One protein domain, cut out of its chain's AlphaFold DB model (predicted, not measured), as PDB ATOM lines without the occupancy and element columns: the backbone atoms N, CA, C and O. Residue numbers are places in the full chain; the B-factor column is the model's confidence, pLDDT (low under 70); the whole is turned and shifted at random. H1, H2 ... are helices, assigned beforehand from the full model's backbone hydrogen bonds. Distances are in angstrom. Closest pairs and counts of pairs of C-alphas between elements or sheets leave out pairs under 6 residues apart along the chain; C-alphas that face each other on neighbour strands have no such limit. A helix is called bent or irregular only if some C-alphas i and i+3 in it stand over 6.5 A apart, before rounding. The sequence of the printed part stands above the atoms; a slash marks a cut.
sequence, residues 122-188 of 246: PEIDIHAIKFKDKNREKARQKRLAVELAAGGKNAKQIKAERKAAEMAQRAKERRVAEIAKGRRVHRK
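AT A GLANCE: This is residues 122 to 188 of the 246 residues of the protein "Hypothetical protein" of Trieres chinensis (UniProt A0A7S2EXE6). A stretch with no named element, residues 122 to 133, runs from beside the long helix H2 across the open angle of an L to the start of the shorter helix H1; H1 and H2 meet near their ends as the two arms of that L. H2 makes most of the length, and a tail, residues 181 to 188, turns back beyond its far end. The printed part has 67 residues with two named helices, H1 then H2, and no named strand; the class is all helix. The whole is extended, with a radius of gyration of the C-alphas of 17.1 A, and flat, spanning 48 by 28 by 14 A.

HOW THE PARTS SIT: H1, residues 134 to 149, is joined to H2, residues 153 to 180, by a tight link of 3 residues. They only just touch, and only at the corner by their link, with 3 pairs of C-alphas within 8 A. H1 touches H2 with residues 147 to 148 alone, and H2 touches H1 with residues 154 to 155 alone; the closest C-alphas of the two helices, those of Leu 148 and Ala 155, are 4.9 A apart. Their lines stand about perpendicular, at 75 degrees. In H1 and H2 every O i to N i+4 pair is within hydrogen-bond range.

IN THESE COORDINATES: H1 begins at C-alpha 134, (166.657, 202.441, 171.804), and measures 22.5 A from first to last C-alpha. H2 measures 40.6 A, from C-alpha 153 at (164.091, 175.966, 165.081) to C-alpha 180 at (154.302, 181.596, 204.127). Neither helix is bent.

THE WHOLE: The two C-alphas farthest apart, those of Asn 135 and Arg 187, are 51.0 A apart. Residues 132 to 139 and 177 to 182 stand free. The printed part has no cut. The mean pLDDT of the printed part is 78.7; residues 122 to 123, 153 and 182 to 188 are under 70.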
ATOM      1  N   PRO A 122     168.060 179.650 187.189       63.12
ATOM      2  CA  PRO A 122     167.063 179.458 186.119       63.12
ATOM      3  C   PRO A 122     165.851 180.411 186.171       63.12
ATOM      4  O   PRO A 122     164.911 180.251 185.402       63.12
ATOM      5  N   GLU A 123     165.854 181.375 187.087       62.69
ATOM      6  CA  GLU A 123     164.852 182.435 187.207       62.69
ATOM      7  C   GLU A 123     164.986 183.536 186.165       62.69
ATOM      8  O   GLU A 123     163.995 184.185 185.833       62.69
ATOM      9  N   ILE A 124     166.211 183.815 185.724       76.19
ATOM     10  CA  ILE A 124     166.476 185.021 184.949       76.19
ATOM     11  C   ILE A 124     166.152 184.733 183.484       76.19
ATOM     12  O   ILE A 124     166.863 183.979 182.817       76.19
ATOM     13  N   ASP A 125     165.081 185.354 182.974       75.19
ATOM     14  CA  ASP A 125     164.784 185.328 181.543       75.19
ATOM     15  C   ASP A 125     165.801 186.192 180.792       75.19
ATOM     16  O   ASP A 125     165.700 187.415 180.687       75.19
ATOM     17  N   ILE A 126     166.792 185.518 180.220       80.31
ATOM     18  CA  ILE A 126     167.842 186.128 179.411       80.31
ATOM     19  C   ILE A 126     167.244 186.903 178.228       80.31
ATOM     20  O   ILE A 126     167.787 187.933 177.824       80.31
ATOM     21  N   HIS A 127     166.128 186.441 177.655       80.44
ATOM     22  CA  HIS A 127     165.502 187.089 176.502       80.44
ATOM     23  C   HIS A 127     164.739 188.361 176.873       80.44
ATOM     24  O   HIS A 127     164.459 189.153 175.967       80.44
ATOM     25  N   ALA A 128     164.425 188.573 178.152       84.38
ATOM     26  CA  ALA A 128     163.774 189.785 178.644       84.38
ATOM     27  C   ALA A 128     164.738 190.978 178.766       84.38
ATOM     28  O   ALA A 128     164.288 192.123 178.752       84.38
ATOM     29  N   ILE A 129     166.052 190.731 178.825       85.62
ATOM     30  CA  ILE A 129     167.072 191.785 178.920       85.62
ATOM     31  C   ILE A 129     167.023 192.651 177.652       85.62
ATOM     32  O   ILE A 129     167.105 192.138 176.527       85.62
ATOM     33  N   LYS A 130     166.854 193.963 177.836       89.44
ATOM     34  CA  LYS A 130     166.741 194.966 176.765       89.44
ATOM     35  C   LYS A 130     168.102 195.598 176.480       89.44
ATOM     36  O   LYS A 130     168.971 195.628 177.349       89.44
ATOM     37  N   PHE A 131     168.291 196.112 175.268       90.69
ATOM     38  CA  PHE A 131     169.418 197.010 175.002       90.69
ATOM     39  C   PHE A 131     169.183 198.366 175.670       90.69
ATOM     40  O   PHE A 131     168.067 198.890 175.626       90.69
ATOM     41  N   LYS A 132     170.246 198.972 176.212       90.94
ATOM     42  CA  LYS A 132     170.199 200.373 176.662       90.94
ATOM     43  C   LYS A 132     169.930 201.334 175.490       90.94
ATOM     44  O   LYS A 132     169.203 202.317 175.632       90.94
ATOM     45  N   ASP A 133     170.440 200.996 174.304       91.56
ATOM     46  CA  ASP A 133     170.241 201.760 173.070       91.56
ATOM     47  C   ASP A 133     168.873 201.493 172.421       91.56
ATOM     48  O   ASP A 133     168.621 200.426 171.847       91.56
ATOM     49  N   LYS A 134     168.013 202.519 172.389       90.81
ATOM     50  CA  LYS A 134     166.657 202.441 171.804       90.81
ATOM     51  C   LYS A 134     166.655 202.014 170.328       90.81
ATOM     52  O   LYS A 134     165.772 201.273 169.898       90.81
ATOM     53  N   ASN A 135     167.638 202.455 169.541       90.62
ATOM     54  CA  ASN A 135     167.728 202.129 168.111       90.62
ATOM     55  C   ASN A 135     168.066 200.651 167.879       90.62
ATOM     56  O   ASN A 135     167.474 200.001 167.013       90.62
ATOM     57  N   ARG A 136     168.977 200.102 168.691       88.31
ATOM     58  CA  ARG A 136     169.349 198.685 168.630       88.31
ATOM     59  C   ARG A 136     168.217 197.791 169.108       88.31
ATOM     60  O   ARG A 136     167.962 196.770 168.476       88.31
ATOM     61  N   GLU A 137     167.483 198.203 170.140       89.50
ATOM     62  CA  GLU A 137     166.308 197.463 170.607       89.50
ATOM     63  C   GLU A 137     165.203 197.419 169.538       89.50
ATOM     64  O   GLU A 137     164.670 196.348 169.256       89.50
ATOM     65  N   LYS A 138     164.923 198.532 168.843       88.62
ATOM     66  CA  LYS A 138     163.981 198.537 167.706       88.62
ATOM     67  C   LYS A 138     164.415 197.571 166.599       88.62
ATOM     68  O   LYS A 138     163.597 196.811 166.082       88.62
ATOM     69  N   ALA A 139     165.698 197.576 166.232       89.00
ATOM     70  CA  ALA A 139     166.232 196.657 165.225       89.00
ATOM     71  C   ALA A 139     166.128 195.189 165.674       89.00
ATOM     72  O   ALA A 139     165.757 194.318 164.884       89.00
ATOM     73  N   ARG A 140     166.400 194.915 166.952       86.75
ATOM     74  CA  ARG A 140     166.258 193.591 167.559       86.75
ATOM     75  C   ARG A 140     164.813 193.112 167.518       86.75
ATOM     76  O   ARG A 140     164.580 191.990 167.088       86.75
ATOM     77  N   GLN A 141     163.852 193.936 167.924       87.06
ATOM     78  CA  GLN A 141     162.436 193.563 167.926       87.06
ATOM     79  C   GLN A 141     161.936 193.232 166.521       87.06
ATOM     80  O   GLN A 141     161.247 192.231 166.348       87.06
ATOM     81  N   LYS A 142     162.364 193.994 165.506       89.25
ATOM     82  CA  LYS A 142     162.087 193.671 164.098       89.25
ATOM     83  C   LYS A 142     162.655 192.303 163.709       89.25
ATOM     84  O   LYS A 142     161.924 191.475 163.176       89.25
ATOM     85  N   ARG A 143     163.928 192.030 164.025       86.62
ATOM     86  CA  ARG A 143     164.566 190.726 163.748       86.62
ATOM     87  C   ARG A 143     163.873 189.578 164.480       86.62
ATOM     88  O   ARG A 143     163.612 188.545 163.877       86.62
ATOM     89  N   LEU A 144     163.539 189.781 165.751       84.38
ATOM     90  CA  LEU A 144     162.862 188.791 166.580       84.38
ATOM     91  C   LEU A 144     161.459 188.490 166.047       84.38
ATOM     92  O   LEU A 144     161.078 187.327 165.991       84.38
ATOM     93  N   ALA A 145     160.703 189.508 165.628       85.50
ATOM     94  CA  ALA A 145     159.382 189.329 165.030       85.50
ATOM     95  C   ALA A 145     159.460 188.523 163.726       85.50
ATOM     96  O   ALA A 145     158.694 187.578 163.552       85.50
ATOM     97  N   VAL A 146     160.427 188.838 162.858       86.94
ATOM     98  CA  VAL A 146     160.671 188.089 161.616       86.94
ATOM     99  C   VAL A 146     161.042 186.635 161.915       86.94
ATOM    100  O   VAL A 146     160.467 185.723 161.328       86.94
ATOM    101  N   GLU A 147     161.950 186.390 162.859       82.19
ATOM    102  CA  GLU A 147     162.376 185.034 163.222       82.19
ATOM    103  C   GLU A 147     161.230 184.216 163.835       82.19
ATOM    104  O   GLU A 147     161.086 183.021 163.563       82.19
ATOM    105  N   LEU A 148     160.378 184.864 164.631       80.31
ATOM    106  CA  LEU A 148     159.233 184.238 165.279       80.31
ATOM    107  C   LEU A 148     158.093 183.950 164.293       80.31
ATOM    108  O   LEU A 148     157.449 182.907 164.422       80.31
ATOM    109  N   ALA A 149     157.899 184.818 163.295       81.38
ATOM    110  CA  ALA A 149     156.988 184.606 162.170       81.38
ATOM    111  C   ALA A 149     157.485 183.498 161.228       81.38
ATOM    112  O   ALA A 149     156.691 182.680 160.774       81.38
ATOM    113  N   ALA A 150     158.800 183.398 161.011       82.38
ATOM    114  CA  ALA A 150     159.409 182.343 160.202       82.38
ATOM    115  C   ALA A 150     159.283 180.939 160.829       82.38
ATOM    116  O   ALA A 150     159.562 179.940 160.170       82.38
ATOM    117  N   GLY A 151     158.898 180.827 162.109       72.44
ATOM    118  CA  GLY A 151     158.573 179.544 162.748       72.44
ATOM    119  C   GLY A 151     159.741 178.551 162.856       72.44
ATOM    120  O   GLY A 151     159.528 177.370 163.154       72.44
ATOM    121  N   GLY A 152     160.973 179.013 162.631       75.69
ATOM    122  CA  GLY A 152     162.170 178.180 162.582       75.69
ATOM    123  C   GLY A 152     162.535 177.520 163.918       75.69
ATOM    124  O   GLY A 152     161.942 177.767 164.974       75.69
ATOM    125  N   LYS A 153     163.580 176.679 163.891       69.56
ATOM    126  CA  LYS A 153     164.091 175.966 165.081       69.56
ATOM    127  C   LYS A 153     164.439 176.927 166.230       69.56
ATOM    128  O   LYS A 153     164.207 176.587 167.387       69.56
ATOM    129  N   ASN A 154     164.924 178.125 165.917       72.19
ATOM    130  CA  ASN A 154     165.271 179.147 166.903       72.19
ATOM    131  C   ASN A 154     164.035 179.753 167.581       72.19
ATOM    132  O   ASN A 154     164.001 179.852 168.804       72.19
ATOM    133  N   ALA A 155     162.977 180.055 166.824       73.44
ATOM    134  CA  ALA A 155     161.729 180.587 167.372       73.44
ATOM    135  C   ALA A 155     161.076 179.626 168.376       73.44
ATOM    136  O   ALA A 155     160.613 180.043 169.440       73.44
ATOM    137  N   LYS A 156     161.084 178.320 168.072       73.31
ATOM    138  CA  LYS A 156     160.604 177.281 168.996       73.31
ATOM    139  C   LYS A 156     161.452 177.220 170.269       73.31
ATOM    140  O   LYS A 156     160.900 177.090 171.358       73.31
ATOM    141  N   GLN A 157     162.773 177.359 170.147       76.81
ATOM    142  CA  GLN A 157     163.681 177.365 171.296       76.81
ATOM    143  C   GLN A 157     163.487 178.593 172.191       76.81
ATOM    144  O   GLN A 157     163.415 178.428 173.405       76.81
ATOM    145  N   ILE A 158     163.340 179.789 171.614       76.44
ATOM    146  CA  ILE A 158     163.100 181.029 172.370       76.44
ATOM    147  C   ILE A 158     161.788 180.922 173.159       76.44
ATOM    148  O   ILE A 158     161.754 181.220 174.351       76.44
ATOM    149  N   LYS A 159     160.710 180.439 172.523       76.25
ATOM    150  CA  LYS A 159     159.415 180.225 173.193       76.25
ATOM    151  C   LYS A 159     159.511 179.197 174.325       76.25
ATOM    152  O   LYS A 159     158.965 179.426 175.401       76.25
ATOM    153  N   ALA A 160     160.201 178.081 174.091       79.12
ATOM    154  CA  ALA A 160     160.382 177.040 175.099       79.12
ATOM    155  C   ALA A 160     161.185 177.540 176.309       79.12
ATOM    156  O   ALA A 160     160.831 177.237 177.445       79.12
ATOM    157  N   GLU A 161     162.235 178.327 176.073       79.19
ATOM    158  CA  GLU A 161     163.069 178.891 177.134       79.19
ATOM    159  C   GLU A 161     162.313 179.916 177.981       79.19
ATOM    160  O   GLU A 161     162.344 179.816 179.205       79.19
ATOM    161  N   ARG A 162     161.560 180.824 177.349       79.56
ATOM    162  CA  ARG A 162     160.696 181.777 178.066       79.56
ATOM    163  C   ARG A 162     159.673 181.064 178.945       79.56
ATOM    164  O   ARG A 162     159.549 181.377 180.123       79.56
ATOM    165  N   LYS A 163     159.000 180.046 178.400       80.56
ATOM    166  CA  LYS A 163     158.028 179.243 179.154       80.56
ATOM    167  C   LYS A 163     158.681 178.482 180.312       80.56
ATOM    168  O   LYS A 163     158.077 178.341 181.370       80.56
ATOM    169  N   ALA A 164     159.902 177.978 180.130       80.19
ATOM    170  CA  ALA A 164     160.635 177.293 181.191       80.19
ATOM    171  C   ALA A 164     161.025 178.250 182.329       80.19
ATOM    172  O   ALA A 164     160.847 177.898 183.494       80.19
ATOM    173  N   ALA A 165     161.497 179.456 181.997       78.25
ATOM    174  CA  ALA A 165     161.809 180.496 182.976       78.25
ATOM    175  C   ALA A 165     160.551 180.933 183.749       78.25
ATOM    176  O   ALA A 165     160.562 180.960 184.976       78.25
ATOM    177  N   GLU A 166     159.436 181.165 183.051       82.12
ATOM    178  CA  GLU A 166     158.144 181.507 183.664       82.12
ATOM    179  C   GLU A 166     157.644 180.405 184.615       82.12
ATOM    180  O   GLU A 166     157.225 180.675 185.740       82.12
ATOM    181  N   MET A 167     157.733 179.137 184.204       79.19
ATOM    182  CA  MET A 167     157.361 178.006 185.059       79.19
ATOM    183  C   MET A 167     158.258 177.898 186.296       79.19
ATOM    184  O   MET A 167     157.763 177.571 187.376       79.19
ATOM    185  N   ALA A 168     159.559 178.176 186.162       80.94
ATOM    186  CA  ALA A 168     160.498 178.179 187.281       80.94
ATOM    187  C   ALA A 168     160.211 179.319 188.270       80.94
ATOM    188  O   ALA A 168     160.211 179.083 189.481       80.94
ATOM    189  N   GLN A 169     159.901 180.514 187.761       79.56
ATOM    190  CA  GLN A 169     159.456 181.660 188.557       79.56
ATOM    191  C   GLN A 169     158.183 181.327 189.336       79.56
ATOM    192  O   GLN A 169     158.169 181.334 190.566       79.56
ATOM    193  N   ARG A 170     157.147 180.861 188.634       81.94
ATOM    194  CA  ARG A 170     155.871 180.476 189.247       81.94
ATOM    195  C   ARG A 170     156.018 179.346 190.269       81.94
ATOM    196  O   ARG A 170     155.277 179.293 191.250       81.94
ATOM    197  N   ALA A 171     156.945 178.411 190.055       81.31
ATOM    198  CA  ALA A 171     157.241 177.355 191.019       81.31
ATOM    199  C   ALA A 171     157.888 177.908 192.300       81.31
ATOM    200  O   ALA A 171     157.542 177.457 193.394       81.31
ATOM    201  N   LYS A 172     158.782 178.898 192.182       79.06
ATOM    202  CA  LYS A 172     159.371 179.593 193.333       79.06
ATOM    203  C   LYS A 172     158.336 180.417 194.082       79.06
ATOM    204  O   LYS A 172     158.216 180.235 195.287       79.06
ATOM    205  N   GLU A 173     157.532 181.214 193.386       82.44
ATOM    206  CA  GLU A 173     156.428 181.974 193.987       82.44
ATOM    207  C   GLU A 173     155.453 181.057 194.730       82.44
ATOM    208  O   GLU A 173     155.108 181.305 195.883       82.44
ATOM    209  N   ARG A 174     155.058 179.931 194.113       80.62
ATOM    210  CA  ARG A 174     154.228 178.911 194.772       80.62
ATOM    211  C   ARG A 174     154.902 178.344 196.014       80.62
ATOM    212  O   ARG A 174     154.234 178.177 197.028       80.62
ATOM    213  N   ARG A 175     156.201 178.046 195.950       77.75
ATOM    214  CA  ARG A 175     156.962 177.528 197.092       77.75
ATOM    215  C   ARG A 175     157.028 178.553 198.224       77.75
ATOM    216  O   ARG A 175     156.788 178.181 199.366       77.75
ATOM    217  N   VAL A 176     157.299 179.820 197.919       82.94
ATOM    218  CA  VAL A 176     157.315 180.917 198.899       82.94
ATOM    219  C   VAL A 176     155.930 181.096 199.523       82.94
ATOM    220  O   VAL A 176     155.815 181.127 200.744       82.94
ATOM    221  N   ALA A 177     154.866 181.101 198.716       82.19
ATOM    222  CA  ALA A 177     153.493 181.204 199.203       82.19
ATOM    223  C   ALA A 177     153.061 179.997 200.059       82.19
ATOM    224  O   ALA A 177     152.283 180.153 200.997       82.19
ATOM    225  N   GLU A 178     153.537 178.783 199.760       76.56
ATOM    226  CA  GLU A 178     153.270 177.596 200.584       76.56
ATOM    227  C   GLU A 178     154.035 177.612 201.910       76.56
ATOM    228  O   GLU A 178     153.463 177.230 202.933       76.56
ATOM    229  N   ILE A 179     155.279 178.102 201.904       75.19
ATOM    230  CA  ILE A 179     156.076 178.318 203.117       75.19
ATOM    231  C   ILE A 179     155.420 179.392 203.996       75.19
ATOM    232  O   ILE A 179     155.224 179.155 205.184       75.19
ATOM    233  N   ALA A 180     154.994 180.519 203.414       78.38
ATOM    234  CA  ALA A 180     154.302 181.596 204.127       78.38
ATOM    235  C   ALA A 180     152.964 181.142 204.740       78.38
ATOM    236  O   ALA A 180     152.577 181.603 205.808       78.38
ATOM    237  N   LYS A 181     152.275 180.184 204.107       80.38
ATOM    238  CA  LYS A 181     151.049 179.550 204.632       80.38
ATOM    239  C   LYS A 181     151.318 178.430 205.652       80.38
ATOM    240  O   LYS A 181     150.398 177.680 205.976       80.38
ATOM    241  N   GLY A 182     152.560 178.248 206.107       67.50
ATOM    242  CA  GLY A 182     152.933 177.243 207.110       67.50
ATOM    243  C   GLY A 182     152.822 175.787 206.640       67.50
ATOM    244  O   GLY A 182     152.909 174.857 207.446       67.50
ATOM    245  N   ARG A 183     152.632 175.533 205.336       61.34
ATOM    246  CA  ARG A 183     152.574 174.168 204.797       61.34
ATOM    247  C   ARG A 183     153.996 173.633 204.652       61.34
ATOM    248  O   ARG A 183     154.777 174.129 203.846       61.34
ATOM    249  N   ARG A 184     154.325 172.556 205.378       57.28
ATOM    250  CA  ARG A 184     155.550 171.781 205.111       57.28
ATOM    251  C   ARG A 184     155.528 171.317 203.649       57.28
ATOM    252  O   ARG A 184     154.660 170.535 203.258       57.28
ATOM    253  N   VAL A 185     156.509 171.782 202.871       56.41
ATOM    254  CA  VAL A 185     156.693 171.564 201.417       56.41
ATOM    255  C   VAL A 185     156.647 170.076 201.015       56.41
ATOM    256  O   VAL A 185     156.362 169.738 199.872       56.41
ATOM    257  N   HIS A 186     156.835 169.162 201.970       54.84
ATOM    258  CA  HIS A 186     156.850 167.717 201.746       54.84
ATOM    259  C   HIS A 186     155.468 167.025 201.728       54.84
ATOM    260  O   HIS A 186     155.392 165.822 201.481       54.84
ATOM    261  N   ARG A 187     154.352 167.733 201.982       55.38
ATOM    262  CA  ARG A 187     153.017 167.113 202.163       55.38
ATOM    263  C   ARG A 187     152.126 167.109 200.914       55.38
ATOM    264  O   ARG A 187     150.903 167.208 201.018       55.38
ATOM    265  N   LYS A 188     152.726 166.993 199.728       58.22
ATOM    266  CA  LYS A 188     152.014 166.789 198.453       58.22
ATOM    267  C   LYS A 188     152.580 165.604 197.661       58.22
ATOM    268  O   LYS A 188     152.823 165.708 196.466       58.22
TER     269      LYS A 188